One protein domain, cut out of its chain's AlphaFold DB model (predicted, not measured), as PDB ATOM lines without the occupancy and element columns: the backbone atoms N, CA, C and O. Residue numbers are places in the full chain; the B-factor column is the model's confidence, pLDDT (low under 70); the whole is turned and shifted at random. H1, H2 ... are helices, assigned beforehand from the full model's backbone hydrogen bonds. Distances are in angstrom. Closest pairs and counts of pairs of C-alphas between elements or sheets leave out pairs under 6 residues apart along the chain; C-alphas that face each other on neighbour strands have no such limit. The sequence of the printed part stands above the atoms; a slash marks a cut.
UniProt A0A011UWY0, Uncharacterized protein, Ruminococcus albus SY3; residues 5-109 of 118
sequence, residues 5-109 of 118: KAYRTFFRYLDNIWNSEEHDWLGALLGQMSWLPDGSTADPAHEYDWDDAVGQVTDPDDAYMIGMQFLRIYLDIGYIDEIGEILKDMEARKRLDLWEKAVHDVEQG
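This is residues 5 to 109 of the 118 residues of an uncharacterized protein of Ruminococcus albus SY3 (UniProt A0A011UWY0). Two helical hairpins, H1 with H2 and H4 with H5, meet in a compact body, the first residues of H1 and H4 forming a corner between them. H6 packs across H1 on the side away from H2, and H3 packs across H4 on the side away from H5, giving two groups of three helices. The printed part has 105 residues, with six named helices in the order H1 to H6 and no named strand, and its class is all helix. It is compact, with a radius of gyration of the C-alphas of 12.8 A, and rounded, with spans of 33 by 31 by 28 A.

H1, the longest helix by residues, covers residues 5 to 21, beginning at C-alpha 5 (2.692, -23.677, 33.664) and measuring 24.4 A from first to last C-alpha. H2, residues 24 to 33, measures 14.3 A. H3, residues 44 to 56, measures 19.0 A. H4, residues 63 to 77, begins at C-alpha 63 (5.513, -17.727, 38.012) and measures 21.5 A. H5, residues 81 to 91, measures 15.3 A. H6, residues 96 to 108, measures 18.3 A and ends at C-alpha 108 (-3.039, -20.362, 24.097).

H1 and H4 are the hubs, touching three helices each. H1, with residues 11 to 18 alone, touches H2, closest at the C-alphas of Trp 18 and Leu 26, 6.4 A; this hairpin has a shallow tilt of 19 degrees, opposite ways. H1 touches H6 at a steep tilt of 54 degrees, opposite ways, closest at the C-alphas of Tyr 13 and Ala 102, 5.1 A. Residues 5 to 10 of H1 touch residues 63 to 67 of H4, closest at the C-alphas of Ala 6 and Ala 63, 4.4 A; the lines are only just about perpendicular, at 72 degrees. H3 touches H4 at a steep tilt of 61 degrees, opposite ways, closest at the C-alphas of Ala 53 and Phe 70, 5.1 A. H4 and H5, a hairpin, touch at a shallow tilt of 28 degrees, opposite ways, closest at the C-alphas of Met 68 and Leu 87, 6.1 A. H2 and H5 are close but not clearly touching, with the C-alphas of Leu 26 and Ile 83 7.7 A apart. H5 and H6 are only just apart, closest 8.0 A. In H1, H2, H3, H4, H5 and H6 every O i to N i+4 pair is within hydrogen-bond range.

The two C-alphas farthest apart, of Asp 38 and Ala 92, are 35.8 A apart. The printed part has no cut and no long link; the link from H2 to H3, 10 residues, is short but not tight. The mean pLDDT of the printed part is 94.3, and no printed residue is under 70.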
ATOM      1  N   LYS A   5       3.144 -24.882  34.379       96.00
ATOM      2  CA  LYS A   5       2.692 -23.677  33.664       96.00
ATOM      3  C   LYS A   5       3.643 -22.504  33.922       96.00
ATOM      4  O   LYS A   5       3.986 -21.798  32.975       96.00
ATOM      5  N   ALA A   6       4.100 -22.325  35.162       97.38
ATOM      6  CA  ALA A   6       5.099 -21.314  35.492       97.38
ATOM      7  C   ALA A   6       6.434 -21.573  34.782       97.38
ATOM      8  O   ALA A   6       6.990 -20.637  34.213       97.38
ATOM      9  N   TYR A   7       6.891 -22.831  34.731       97.31
ATOM     10  CA  TYR A   7       8.124 -23.196  34.023       97.31
ATOM     11  C   TYR A   7       8.052 -22.816  32.548       97.31
ATOM     12  O   TYR A   7       8.908 -22.098  32.042       97.31
ATOM     13  N   ARG A   8       6.977 -23.231  31.868       97.19
ATOM     14  CA  ARG A   8       6.741 -22.906  30.455       97.19
ATOM     15  C   ARG A   8       6.644 -21.402  30.217       97.19
ATOM     16  O   ARG A   8       7.176 -20.907  29.231       97.19
ATOM     17  N   THR A   9       6.010 -20.668  31.133       98.31
ATOM     18  CA  THR A   9       5.905 -19.200  31.051       98.31
ATOM     19  C   THR A   9       7.280 -18.552  31.148       98.31
ATOM     20  O   THR A   9       7.617 -17.700  30.330       98.31
ATOM     21  N   PHE A  10       8.098 -18.985  32.106       98.25
ATOM     22  CA  PHE A  10       9.451 -18.472  32.272       98.25
ATOM     23  C   PHE A  10      10.355 -18.839  31.089       98.25
ATOM     24  O   PHE A  10      11.018 -17.961  30.539       98.25
ATOM     25  N   PHE A  11      10.304 -20.088  30.619       97.88
ATOM     26  CA  PHE A  11      10.996 -20.525  29.404       97.88
ATOM     27  C   PHE A  11      10.618 -19.652  28.202       97.88
ATOM     28  O   PHE A  11      11.484 -19.098  27.532       97.88
ATOM     29  N   ARG A  12       9.315 -19.462  27.957       98.06
ATOM     30  CA  ARG A  12       8.825 -18.661  26.832       98.06
ATOM     31  C   ARG A  12       9.199 -17.184  26.953       98.06
ATOM     32  O   ARG A  12       9.403 -16.517  25.944       98.06
ATOM     33  N   TYR A  13       9.302 -16.660  28.170       98.12
ATOM     34  CA  TYR A  13       9.804 -15.309  28.406       98.12
ATOM     35  C   TYR A  13      11.277 -15.172  28.001       98.12
ATOM     36  O   TYR A  13      11.616 -14.242  27.269       98.12
ATOM     37  N   LEU A  14      12.131 -16.114  28.413       97.19
ATOM     38  CA  LEU A  14      13.535 -16.156  27.995       97.19
ATOM     39  C   LEU A  14      13.671 -16.322  26.473       97.19
ATOM     40  O   LEU A  14      14.469 -15.630  25.848       97.19
ATOM     41  N   ASP A  15      12.841 -17.167  25.866       96.38
ATOM     42  CA  ASP A  15      12.785 -17.353  24.415       96.38
ATOM     43  C   ASP A  15      12.337 -16.071  23.687       96.38
ATOM     44  O   ASP A  15      12.917 -15.687  22.676       96.38
ATOM     45  N   ASN A  16      11.368 -15.318  24.220       96.19
ATOM     46  CA  ASN A  16      10.999 -14.008  23.666       96.19
ATOM     47  C   ASN A  16      12.171 -13.006  23.712       96.19
ATOM     48  O   ASN A  16      12.334 -12.234  22.767       96.19
ATOM     49  N   ILE A  17      12.987 -13.017  24.776       95.56
ATOM     50  CA  ILE A  17      14.206 -12.193  24.856       95.56
ATOM     51  C   ILE A  17      15.206 -12.651  23.792       95.56
ATOM     52  O   ILE A  17      15.691 -11.829  23.014       95.56
ATOM     53  N   TRP A  18      15.462 -13.956  23.704       94.38
ATOM     54  CA  TRP A  18      16.393 -14.516  22.730       94.38
ATOM     55  C   TRP A  18      15.984 -14.206  21.288       94.38
ATOM     56  O   TRP A  18      16.811 -13.729  20.525       94.38
ATOM     57  N   ASN A  19      14.706 -14.335  20.933       90.75
ATOM     58  CA  ASN A  19      14.205 -13.976  19.600       90.75
ATOM     59  C   ASN A  19      14.364 -12.480  19.261       90.75
ATOM     60  O   ASN A  19      14.265 -12.101  18.095       90.75
ATOM     61  N   SER A  20      14.564 -11.615  20.263       89.31
ATOM     62  CA  SER A  20      14.779 -10.177  20.059       89.31
ATOM     63  C   SER A  20      16.254  -9.764  20.016       89.31
ATOM     64  O   SER A  20      16.576  -8.757  19.387       89.31
ATOM     65  N   GLU A  21      17.142 -10.520  20.669       89.75
ATOM     66  CA  GLU A  21      18.548 -10.140  20.893       89.75
ATOM     67  C   GLU A  21      19.572 -11.151  20.341       89.75
ATOM     68  O   GLU A  21      20.724 -10.787  20.116       89.75
ATOM     69  N   GLU A  22      19.160 -12.402  20.112       84.19
ATOM     70  CA  GLU A  22      19.946 -13.524  19.572       84.19
ATOM     71  C   GLU A  22      21.275 -13.780  20.306       84.19
ATOM     72  O   GLU A  22      22.324 -14.029  19.714       84.19
ATOM     73  N   HIS A  23      21.249 -13.725  21.635       85.44
ATOM     74  CA  HIS A  23      22.429 -13.973  22.455       85.44
ATOM     75  C   HIS A  23      22.756 -15.473  22.611       85.44
ATOM     76  O   HIS A  23      21.958 -16.229  23.167       85.44
ATOM     77  N   ASP A  24      23.962 -15.896  22.203       86.94
ATOM     78  CA  ASP A  24      24.430 -17.297  22.281       86.94
ATOM     79  C   ASP A  24      24.325 -17.901  23.693       86.94
ATOM     80  O   ASP A  24      23.909 -19.048  23.857       86.94
ATOM     81  N   TRP A  25      24.670 -17.130  24.731       88.19
ATOM     82  CA  TRP A  25      24.607 -17.582  26.127       88.19
ATOM     83  C   TRP A  25      23.171 -17.871  26.581       88.19
ATOM     84  O   TRP A  25      22.940 -18.795  27.362       88.19
ATOM     85  N   LEU A  26      22.199 -17.122  26.056       91.25
ATOM     86  CA  LEU A  26      20.787 -17.328  26.352       91.25
ATOM     87  C   LEU A  26      20.243 -18.531  25.580       91.25
ATOM     88  O   LEU A  26      19.493 -19.323  26.141       91.25
ATOM     89  N   GLY A  27      20.690 -18.722  24.335       90.88
ATOM     90  CA  GLY A  27      20.410 -19.936  23.566       90.88
ATOM     91  C   GLY A  27      20.939 -21.201  24.255       90.88
ATOM     92  O   GLY A  27      20.253 -22.221  24.278       90.88
ATOM     93  N   ALA A  28      22.119 -21.134  24.880       90.69
ATOM     94  CA  ALA A  28      22.677 -22.244  25.651       90.69
ATOM     95  C   ALA A  28      21.828 -22.587  26.890       90.69
ATOM     96  O   ALA A  28      21.528 -23.762  27.107       90.69
ATOM     97  N   LEU A  29      21.402 -21.579  27.661       92.62
ATOM     98  CA  LEU A  29      20.491 -21.773  28.796       92.62
ATOM     99  C   LEU A  29      19.149 -22.360  28.336       92.62
ATOM    100  O   LEU A  29      18.682 -23.349  28.894       92.62
ATOM    101  N   LEU A  30      18.554 -21.795  27.280       94.69
ATOM    102  CA  LEU A  30      17.308 -22.296  26.698       94.69
ATOM    103  C   LEU A  30      17.441 -23.759  26.271       94.69
ATOM    104  O   LEU A  30      16.586 -24.562  26.618       94.69
ATOM    105  N   GLY A  31      18.539 -24.132  25.611       94.00
ATOM    106  CA  GLY A  31      18.791 -25.517  25.212       94.00
ATOM    107  C   GLY A  31      18.878 -26.493  26.392       94.00
ATOM    108  O   GLY A  31      18.403 -27.618  26.275       94.00
ATOM    109  N   GLN A  32      19.437 -26.075  27.533       93.25
ATOM    110  CA  GLN A  32      19.481 -26.882  28.765       93.25
ATOM    111  C   GLN A  32      18.099 -26.997  29.428       93.25
ATOM    112  O   GLN A  32      17.736 -28.052  29.953       93.25
ATOM    113  N   MET A  33      17.310 -25.926  29.360       95.62
ATOM    114  CA  MET A  33      15.949 -25.858  29.888       95.62
ATOM    115  C   MET A  33      14.898 -26.546  29.002       95.62
ATOM    116  O   MET A  33      13.800 -26.853  29.477       95.62
ATOM    117  N   SER A  34      15.182 -26.768  27.720       96.12
ATOM    118  CA  SER A  34      14.236 -27.381  26.790       96.12
ATOM    119  C   SER A  34      13.770 -28.752  27.271       96.12
ATOM    120  O   SER A  34      14.520 -29.518  27.869       96.12
ATOM    121  N   TRP A  35      12.519 -29.085  26.982       94.38
ATOM    122  CA  TRP A  35      11.937 -30.378  27.298       94.38
ATOM    123  C   TRP A  35      12.342 -31.449  26.296       94.38
ATOM    124  O   TRP A  35      12.368 -31.236  25.081       94.38
ATOM    125  N   LEU A  36      12.572 -32.642  26.823       92.50
ATOM    126  CA  LEU A  36      12.730 -33.865  26.061       92.50
ATOM    127  C   LEU A  36      11.366 -34.550  25.844       92.50
ATOM    128  O   LEU A  36      10.385 -34.239  26.530       92.50
ATOM    129  N   PRO A  37      11.269 -35.521  24.913       89.06
ATOM    130  CA  PRO A  37      10.022 -36.246  24.653       89.06
ATOM    131  C   PRO A  37       9.458 -37.014  25.856       89.06
ATOM    132  O   PRO A  37       8.278 -37.356  25.862       89.06
ATOM    133  N   ASP A  38      10.289 -37.312  26.859       88.62
ATOM    134  CA  ASP A  38       9.881 -37.977  28.100       88.62
ATOM    135  C   ASP A  38       9.328 -37.010  29.166       88.62
ATOM    136  O   ASP A  38       8.845 -37.460  30.204       88.62
ATOM    137  N   GLY A  39       9.342 -35.699  28.892       85.50
ATOM    138  CA  GLY A  39       8.850 -34.652  29.786       85.50
ATOM    139  C   GLY A  39       9.870 -34.140  30.806       85.50
ATOM    140  O   GLY A  39       9.501 -33.295  31.621       85.50
ATOM    141  N   SER A  40      11.115 -34.623  30.771       89.50
ATOM    142  CA  SER A  40      12.229 -34.063  31.549       89.50
ATOM    143  C   SER A  40      12.870 -32.866  30.840       89.50
ATOM    144  O   SER A  40      12.665 -32.657  29.642       89.50
ATOM    145  N   THR A  41      13.645 -32.063  31.569       94.31
ATOM    146  CA  THR A  41      14.509 -31.033  30.973       94.31
ATOM    147  C   THR A  41      15.757 -31.671  30.359       94.31
ATOM    148  O   THR A  41      16.232 -32.706  30.827       94.31
ATOM    149  N   ALA A  42      16.310 -31.056  29.312       93.50
ATOM    150  CA  ALA A  42      17.497 -31.553  28.619       93.50
ATOM    151  C   ALA A  42      18.710 -31.663  29.556       93.50
ATOM    152  O   ALA A  42      19.485 -32.616  29.451       93.50
ATOM    153  N   ASP A  43      18.838 -30.728  30.497       92.62
ATOM    154  CA  ASP A  43      19.677 -30.877  31.679       92.62
ATOM    155  C   ASP A  43      18.803 -31.157  32.920       92.62
ATOM    156  O   ASP A  43      18.074 -30.263  33.368       92.62
ATOM    157  N   PRO A  44      18.879 -32.361  33.520       91.50
ATOM    158  CA  PRO A  44      18.113 -32.716  34.715       91.50
ATOM    159  C   PRO A  44      18.359 -31.815  35.933       91.50
ATOM    160  O   PRO A  44      17.511 -31.764  36.825       91.50
ATOM    161  N   ALA A  45      19.495 -31.108  36.003       92.62
ATOM    162  CA  ALA A  45      19.755 -30.162  37.088       92.62
ATOM    163  C   ALA A  45      18.724 -29.024  37.107       92.62
ATOM    164  O   ALA A  45      18.295 -28.602  38.176       92.62
ATOM    165  N   HIS A  46      18.236 -28.604  35.937       92.44
ATOM    166  CA  HIS A  46      17.292 -27.493  35.831       92.44
ATOM    167  C   HIS A  46      15.902 -27.857  36.371       92.44
ATOM    168  O   HIS A  46      15.222 -27.003  36.935       92.44
ATOM    169  N   GLU A  47      15.488 -29.124  36.264       93.38
ATOM    170  CA  GLU A  47      14.274 -29.606  36.931       93.38
ATOM    171  C   GLU A  47      14.413 -29.527  38.461       93.38
ATOM    172  O   GLU A  47      13.479 -29.103  39.144       93.38
ATOM    173  N   TYR A  48      15.580 -29.898  38.998       94.00
ATOM    174  CA  TYR A  48      15.858 -29.811  40.432       94.00
ATOM    175  C   TYR A  48      15.888 -28.356  40.920       94.00
ATOM    176  O   TYR A  48      15.197 -28.024  41.884       94.00
ATOM    177  N   ASP A  49      16.627 -27.487  40.229       95.62
ATOM    178  CA  ASP A  49      16.758 -26.069  40.580       95.62
ATOM    179  C   ASP A  49      15.407 -25.349  40.509       95.62
ATOM    180  O   ASP A  49      15.095 -24.495  41.342       95.62
ATOM    181  N   TRP A  50      14.552 -25.729  39.555       97.19
ATOM    182  CA  TRP A  50      13.187 -25.225  39.487       97.19
ATOM    183  C   TRP A  50      12.333 -25.687  40.671       97.19
ATOM    184  O   TRP A  50      11.643 -24.881  41.303       97.19
ATOM    185  N   ASP A  51      12.377 -26.975  41.008       96.88
ATOM    186  CA  ASP A  51      11.612 -27.526  42.129       96.88
ATOM    187  C   ASP A  51      12.051 -26.956  43.488       96.88
ATOM    188  O   ASP A  51      11.214 -26.870  44.405       96.88
ATOM    189  N   ASP A  52      13.325 -26.563  43.600       96.94
ATOM    190  CA  ASP A  52      13.899 -25.820  44.724       96.94
ATOM    191  C   ASP A  52      13.429 -24.356  44.727       96.94
ATOM    192  O   ASP A  52      12.898 -23.883  45.734       96.94
ATOM    193  N   ALA A  53      13.468 -23.665  43.580       98.00
ATOM    194  CA  ALA A  53      12.948 -22.303  43.438       98.00
ATOM    195  C   ALA A  53      11.478 -22.190  43.878       98.00
ATOM    196  O   ALA A  53      11.131 -21.312  44.670       98.00
ATOM    197  N   VAL A  54      10.621 -23.124  43.442       97.94
ATOM    198  CA  VAL A  54       9.207 -23.198  43.862       97.94
ATOM    199  C   VAL A  54       9.070 -23.374  45.380       97.94
ATOM    200  O   VAL A  54       8.117 -22.878  45.977       97.94
ATOM    201  N   GLY A  55      10.003 -24.081  46.024       97.38
ATOM    202  CA  GLY A  55      10.006 -24.285  47.474       97.38
ATOM    203  C   GLY A  55      10.474 -23.074  48.287       97.38
ATOM    204  O   GLY A  55      10.161 -22.997  49.475       97.38
ATOM    205  N   GLN A  56      11.210 -22.147  47.670       97.44
ATOM    206  CA  GLN A  56      11.813 -20.991  48.340       97.44
ATOM    207  C   GLN A  56      11.015 -19.690  48.181       97.44
ATOM    208  O   GLN A  56      11.215 -18.749  48.953       97.44
ATOM    209  N   VAL A  57      10.111 -19.608  47.201       97.62
ATOM    210  CA  VAL A  57       9.252 -18.431  47.024       97.62
ATOM    211  C   VAL A  57       8.130 -18.372  48.060       97.62
ATOM    212  O   VAL A  57       7.642 -19.386  48.556       97.62
ATOM    213  N   THR A  58       7.680 -17.156  48.376       95.25
ATOM    214  CA  THR A  58       6.547 -16.938  49.291       95.25
ATOM    215  C   THR A  58       5.197 -17.259  48.660       95.25
ATOM    216  O   THR A  58       4.254 -17.569  49.384       95.25
ATOM    217  N   ASP A  59       5.103 -17.155  47.333       94.50
ATOM    218  CA  ASP A  59       3.919 -17.492  46.550       94.50
ATOM    219  C   ASP A  59       4.309 -18.508  45.457       94.50
ATOM    220  O   ASP A  59       4.944 -18.125  44.471       94.50
ATOM    221  N   PRO A  60       3.985 -19.803  45.629       92.19
ATOM    222  CA  PRO A  60       4.330 -20.853  44.673       92.19
ATOM    223  C   PRO A  60       3.454 -20.847  43.409       92.19
ATOM    224  O   PRO A  60       3.698 -21.661  42.513       92.19
ATOM    225  N   ASP A  61       2.458 -19.961  43.318       92.50
ATOM    226  CA  ASP A  61       1.650 -19.757  42.114       92.50
ATOM    227  C   ASP A  61       2.144 -18.554  41.278       92.50
ATOM    228  O   ASP A  61       1.804 -18.445  40.095       92.50
ATOM    229  N   ASP A  62       3.005 -17.690  41.837       96.00
ATOM    230  CA  ASP A  62       3.615 -16.564  41.120       96.00
ATOM    231  C   ASP A  62       4.811 -17.029  40.270       96.00
ATOM    232  O   ASP A  62       5.966 -17.094  40.704       96.00
ATOM    233  N   ALA A  63       4.522 -17.315  39.000       96.69
ATOM    234  CA  ALA A  63       5.513 -17.727  38.012       96.69
ATOM    235  C   ALA A  63       6.679 -16.734  37.848       96.69
ATOM    236  O   ALA A  63       7.797 -17.155  37.551       96.69
ATOM    237  N   TYR A  64       6.442 -15.432  38.045       97.75
ATOM    238  CA  TYR A  64       7.482 -14.413  37.906       97.75
ATOM    239  C   TYR A  64       8.468 -14.485  39.068       97.75
ATOM    240  O   TYR A  64       9.683 -14.450  38.864       97.75
ATOM    241  N   MET A  65       7.950 -14.641  40.291       97.75
ATOM    242  CA  MET A  65       8.777 -14.840  41.480       97.75
ATOM    243  C   MET A  65       9.590 -16.129  41.405       97.75
ATOM    244  O   MET A  65      10.772 -16.108  41.750       97.75
ATOM    245  N   ILE A  66       8.987 -17.220  40.926       98.38
ATOM    246  CA  ILE A  66       9.696 -18.494  40.745       98.38
ATOM    247  C   ILE A  66      10.824 -18.333  39.727       98.38
ATOM    248  O   ILE A  66      11.950 -18.719  40.023       98.38
ATOM    249  N   GLY A  67      10.562 -17.704  38.576       97.81
ATOM    250  CA  GLY A  67      11.584 -17.445  37.559       97.81
ATOM    251  C   GLY A  67      12.761 -16.617  38.089       97.81
ATOM    252  O   GLY A  67      13.917 -16.979  37.877       97.81
ATOM    253  N   MET A  68      12.494 -15.554  38.859       98.00
ATOM    254  CA  MET A  68      13.564 -14.789  39.518       98.00
ATOM    255  C   MET A  68      14.360 -15.645  40.508       98.00
ATOM    256  O   MET A  68      15.583 -15.543  40.562       98.00
ATOM    257  N   GLN A  69      13.686 -16.482  41.302       98.38
ATOM    258  CA  GLN A  69      14.363 -17.332  42.279       98.38
ATOM    259  C   GLN A  69      15.201 -18.426  41.608       98.38
ATOM    260  O   GLN A  69      16.316 -18.689  42.051       98.38
ATOM    261  N   PHE A  70      14.709 -18.997  40.511       97.69
ATOM    262  CA  PHE A  70      15.454 -19.930  39.678       97.69
ATOM    263  C   PHE A  70      16.763 -19.305  39.169       97.69
ATOM    264  O   PHE A  70      17.828 -19.889  39.342       97.69
ATOM    265  N   LEU A  71      16.716 -18.076  38.635       97.06
ATOM    266  CA  LEU A  71      17.925 -17.372  38.188       97.06
ATOM    267  C   LEU A  71      18.920 -17.114  39.327       97.06
ATOM    268  O   LEU A  71      20.125 -17.190  39.106       97.06
ATOM    269  N   ARG A  72      18.440 -16.834  40.547       96.75
ATOM    270  CA  ARG A  72      19.317 -16.685  41.721       96.75
ATOM    271  C   ARG A  72      20.043 -17.984  42.056       96.75
ATOM    272  O   ARG A  72      21.251 -17.948  42.243       96.75
ATOM    273  N   ILE A  73      19.327 -19.109  42.082       95.62
ATOM    274  CA  ILE A  73      19.919 -20.435  42.327       95.62
ATOM    275  C   ILE A  73      20.962 -20.754  41.254       95.62
ATOM    276  O   ILE A  73      22.091 -21.118  41.576       95.62
ATOM    277  N   TYR A  74      20.615 -20.533  39.985       92.62
ATOM    278  CA  TYR A  74      21.517 -20.761  38.861       92.62
ATOM    279  C   TYR A  74      22.819 -19.946  38.987       92.62
ATOM    280  O   TYR A  74      23.919 -20.484  38.847       92.62
ATOM    281  N   LEU A  75      22.709 -18.652  39.312       93.50
ATOM    282  CA  LEU A  75      23.855 -17.749  39.466       93.50
ATOM    283  C   LEU A  75      24.714 -18.045  40.707       93.50
ATOM    284  O   LEU A  75      25.909 -17.741  40.692       93.50
ATOM    285  N   ASP A  76      24.143 -18.647  41.753       92.81
ATOM    286  CA  ASP A  76      24.882 -19.080  42.947       92.81
ATOM    287  C   ASP A  76      25.797 -20.288  42.660       92.81
ATOM    288  O   ASP A  76      26.854 -20.424  43.282       92.81
ATOM    289  N   ILE A  77      25.432 -21.150  41.700       85.19
ATOM    290  CA  ILE A  77      26.260 -22.290  41.256       85.19
ATOM    291  C   ILE A  77      27.439 -21.799  40.402       85.19
ATOM    292  O   ILE A  77      28.558 -22.310  40.512       85.19
ATOM    293  N   GLY A  78      27.200 -20.790  39.566       83.88
ATOM    294  CA  GLY A  78      28.212 -20.152  38.738       83.88
ATOM    295  C   GLY A  78      27.708 -18.830  38.180       83.88
ATOM    296  O   GLY A  78      26.729 -18.786  37.441       83.88
ATOM    297  N   TYR A  79      28.399 -17.741  38.515       76.12
ATOM    298  CA  TYR A  79      27.986 -16.413  38.081       76.12
ATOM    299  C   TYR A  79      28.318 -16.187  36.602       76.12
ATOM    300  O   TYR A  79      29.474 -16.310  36.191       76.12
ATOM    301  N   ILE A  80      27.298 -15.825  35.824       85.94
ATOM    302  CA  ILE A  80      27.399 -15.398  34.426       85.94
ATOM    303  C   ILE A  80      26.811 -13.985  34.362       85.94
ATOM    304  O   ILE A  80      25.618 -13.810  34.632       85.94
ATOM    305  N   ASP A  81      27.646 -12.987  34.049       84.38
ATOM    306  CA  ASP A  81      27.303 -11.557  34.111       84.38
ATOM    307  C   ASP A  81      25.992 -11.251  33.368       84.38
ATOM    308  O   ASP A  81      25.126 -10.544  33.885       84.38
ATOM    309  N   GLU A  82      25.821 -11.838  32.186       89.75
ATOM    310  CA  GLU A  82      24.687 -11.601  31.300       89.75
ATOM    311  C   GLU A  82      23.370 -12.188  31.833       89.75
ATOM    312  O   GLU A  82      22.323 -11.541  31.756       89.75
ATOM    313  N   ILE A  83      23.408 -13.368  32.461       89.12
ATOM    314  CA  ILE A  83      22.234 -13.934  33.148       89.12
ATOM    315  C   ILE A  83      21.886 -13.083  34.378       89.12
ATOM    316  O   ILE A  83      20.710 -12.868  34.684       89.12
ATOM    317  N   GLY A  84      22.902 -12.519  35.039       93.12
ATOM    318  CA  GLY A  84      22.728 -11.523  36.093       93.12
ATOM    319  C   GLY A  84      21.962 -10.280  35.629       93.12
ATOM    320  O   GLY A  84      21.157  -9.741  36.390       93.12
ATOM    321  N   GLU A  85      22.148  -9.836  34.383       93.31
ATOM    322  CA  GLU A  85      21.381  -8.718  33.821       93.31
ATOM    323  C   GLU A  85      19.905  -9.072  33.587       93.31
ATOM    324  O   GLU A  85      19.045  -8.243  33.882       93.31
ATOM    325  N   ILE A  86      19.576 -10.306  33.171       95.31
ATOM    326  CA  ILE A  86      18.168 -10.748  33.090       95.31
ATOM    327  C   ILE A  86      17.508 -10.674  34.467       95.31
ATOM    328  O   ILE A  86      16.405 -10.138  34.592       95.31
ATOM    329  N   LEU A  87      18.176 -11.183  35.507       97.19
ATOM    330  CA  LEU A  87      17.648 -11.128  36.869       97.19
ATOM    331  C   LEU A  87      17.403  -9.675  37.307       97.19
ATOM    332  O   LEU A  87      16.311  -9.359  37.781       97.19
ATOM    333  N   LYS A  88      18.366  -8.770  37.085       96.75
ATOM    334  CA  LYS A  88      18.207  -7.337  37.392       96.75
ATOM    335  C   LYS A  88      17.056  -6.702  36.614       96.75
ATOM    336  O   LYS A  88      16.319  -5.884  37.164       96.75
ATOM    337  N   ASP A  89      16.889  -7.057  35.343       96.00
ATOM    338  CA  ASP A  89      15.788  -6.569  34.513       96.00
ATOM    339  C   ASP A  89      14.430  -7.056  35.022       96.00
ATOM    340  O   ASP A  89      13.467  -6.284  34.996       96.00
ATOM    341  N   MET A  90      14.350  -8.291  35.528       97.31
ATOM    342  CA  MET A  90      13.141  -8.811  36.164       97.31
ATOM    343  C   MET A  90      12.845  -8.101  37.492       97.31
ATOM    344  O   MET A  90      11.723  -7.645  37.718       97.31
ATOM    345  N   GLU A  91      13.854  -7.917  38.345       97.56
ATOM    346  CA  GLU A  91      13.721  -7.183  39.612       97.56
ATOM    347  C   GLU A  91      13.266  -5.732  39.385       97.56
ATOM    348  O   GLU A  91      12.426  -5.206  40.120       97.56
ATOM    349  N   ALA A  92      13.765  -5.104  38.318       97.56
ATOM    350  CA  ALA A  92      13.384  -3.763  37.890       97.56
ATOM    351  C   ALA A  92      12.125  -3.722  37.003       97.56
ATOM    352  O   ALA A  92      11.699  -2.630  36.620       97.56
ATOM    353  N   ARG A  93      11.521  -4.875  36.679       95.69
ATOM    354  CA  ARG A  93      10.313  -5.006  35.846       95.69
ATOM    355  C   ARG A  93      10.426  -4.316  34.475       95.69
ATOM    356  O   ARG A  93       9.466  -3.715  33.999       95.69
ATOM    357  N   LYS A  94      11.594  -4.374  33.826       95.19
ATOM    358  CA  LYS A  94      11.848  -3.623  32.578       95.19
ATOM    359  C   LYS A  94      11.201  -4.216  31.325       95.19
ATOM    360  O   LYS A  94      10.977  -3.478  30.373       95.19
ATOM    361  N   ARG A  95      10.925  -5.521  31.317       94.50
ATOM    362  CA  ARG A  95      10.477  -6.293  30.137       94.50
ATOM    363  C   ARG A  95       9.127  -6.981  30.373       94.50
ATOM    364  O   ARG A  95       8.928  -8.138  30.008       94.50
ATOM    365  N   LEU A  96       8.218  -6.309  31.087       96.44
ATOM    366  CA  LEU A  96       6.918  -6.892  31.446       96.44
ATOM    367  C   LEU A  96       6.047  -7.202  30.227       96.44
ATOM    368  O   LEU A  96       5.269  -8.142  30.277       96.44
ATOM    369  N   ASP A  97       6.212  -6.476  29.129       97.12
ATOM    370  CA  ASP A  97       5.545  -6.745  27.856       97.12
ATOM    371  C   ASP A  97       5.914  -8.130  27.293       97.12
ATOM    372  O   ASP A  97       5.039  -8.892  26.876       97.12
ATOM    373  N   LEU A  98       7.198  -8.508  27.353       97.19
ATOM    374  CA  LEU A  98       7.652  -9.842  26.950       97.19
ATOM    375  C   LEU A  98       7.130 -10.930  27.895       97.19
ATOM    376  O   LEU A  98       6.864 -12.053  27.455       97.19
ATOM    377  N   TRP A  99       6.969 -10.605  29.182       98.00
ATOM    378  CA  TRP A  99       6.381 -11.511  30.169       98.00
ATOM    379  C   TRP A  99       4.883 -11.725  29.929       98.00
ATOM    380  O   TRP A  99       4.423 -12.861  29.870       98.00
ATOM    381  N   GLU A 100       4.120 -10.649  29.737       97.88
ATOM    382  CA  GLU A 100       2.688 -10.699  29.424       97.88
ATOM    383  C   GLU A 100       2.433 -11.492  28.139       97.88
ATOM    384  O   GLU A 100       1.536 -12.338  28.095       97.88
ATOM    385  N   LYS A 101       3.279 -11.297  27.119       97.88
ATOM    386  CA  LYS A 101       3.262 -12.120  25.908       97.88
ATOM    387  C   LYS A 101       3.525 -13.595  26.218       97.88
ATOM    388  O   LYS A 101       2.826 -14.450  25.688       97.88
ATOM    389  N   ALA A 102       4.511 -13.909  27.057       98.25
ATOM    390  CA  ALA A 102       4.817 -15.292  27.419       98.25
ATOM    391  C   ALA A 102       3.650 -15.978  28.147       98.25
ATOM    392  O   ALA A 102       3.311 -17.113  27.817       98.25
ATOM    393  N   VAL A 103       2.993 -15.275  29.076       98.12
ATOM    394  CA  VAL A 103       1.776 -15.761  29.745       98.12
ATOM    395  C   VAL A 103       0.688 -16.056  28.714       98.12
ATOM    396  O   VAL A 103       0.126 -17.152  28.717       98.12
ATOM    397  N   HIS A 104       0.424 -15.110  27.807       98.19
ATOM    398  CA  HIS A 104      -0.568 -15.286  26.750       98.19
ATOM    399  C   HIS A 104      -0.256 -16.497  25.863       98.19
ATOM    400  O   HIS A 104      -1.126 -17.340  25.650       98.19
ATOM    401  N   ASP A 105       0.985 -16.614  25.384       98.12
ATOM    402  CA  ASP A 105       1.410 -17.703  24.505       98.12
ATOM    403  C   ASP A 105       1.193 -19.069  25.172       98.12
ATOM    404  O   ASP A 105       0.591 -19.954  24.567       98.12
ATOM    405  N   VAL A 106       1.592 -19.230  26.438       97.50
ATOM    406  CA  VAL A 106       1.417 -20.494  27.178       97.50
ATOM    407  C   VAL A 106      -0.058 -20.817  27.418       97.50
ATOM    408  O   VAL A 106      -0.465 -21.977  27.346       97.50
ATOM    409  N   GLU A 107      -0.890 -19.809  27.681       96.88
ATOM    410  CA  GLU A 107      -2.335 -19.995  27.849       96.88
ATOM    411  C   GLU A 107      -3.043 -20.412  26.563       96.88
ATOM    412  O   GLU A 107      -4.040 -21.134  26.623       96.88
ATOM    413  N   GLN A 108      -2.527 -19.985  25.413       97.31
ATOM    414  CA  GLN A 108      -3.039 -20.362  24.097       97.31
ATOM    415  C   GLN A 108      -2.350 -21.609  23.510       97.31
ATOM    416  O   GLN A 108      -2.765 -22.082  22.454       97.31
ATOM    417  N   GLY A 109      -1.325 -22.157  24.176       94.31
ATOM    418  CA  GLY A 109      -0.531 -23.280  23.668       94.31
ATOM    419  C   GLY A 109       0.307 -22.926  22.433       94.31
ATOM    420  O   GLY A 109       0.460 -23.757  21.542       94.31
TER     421      GLY A 109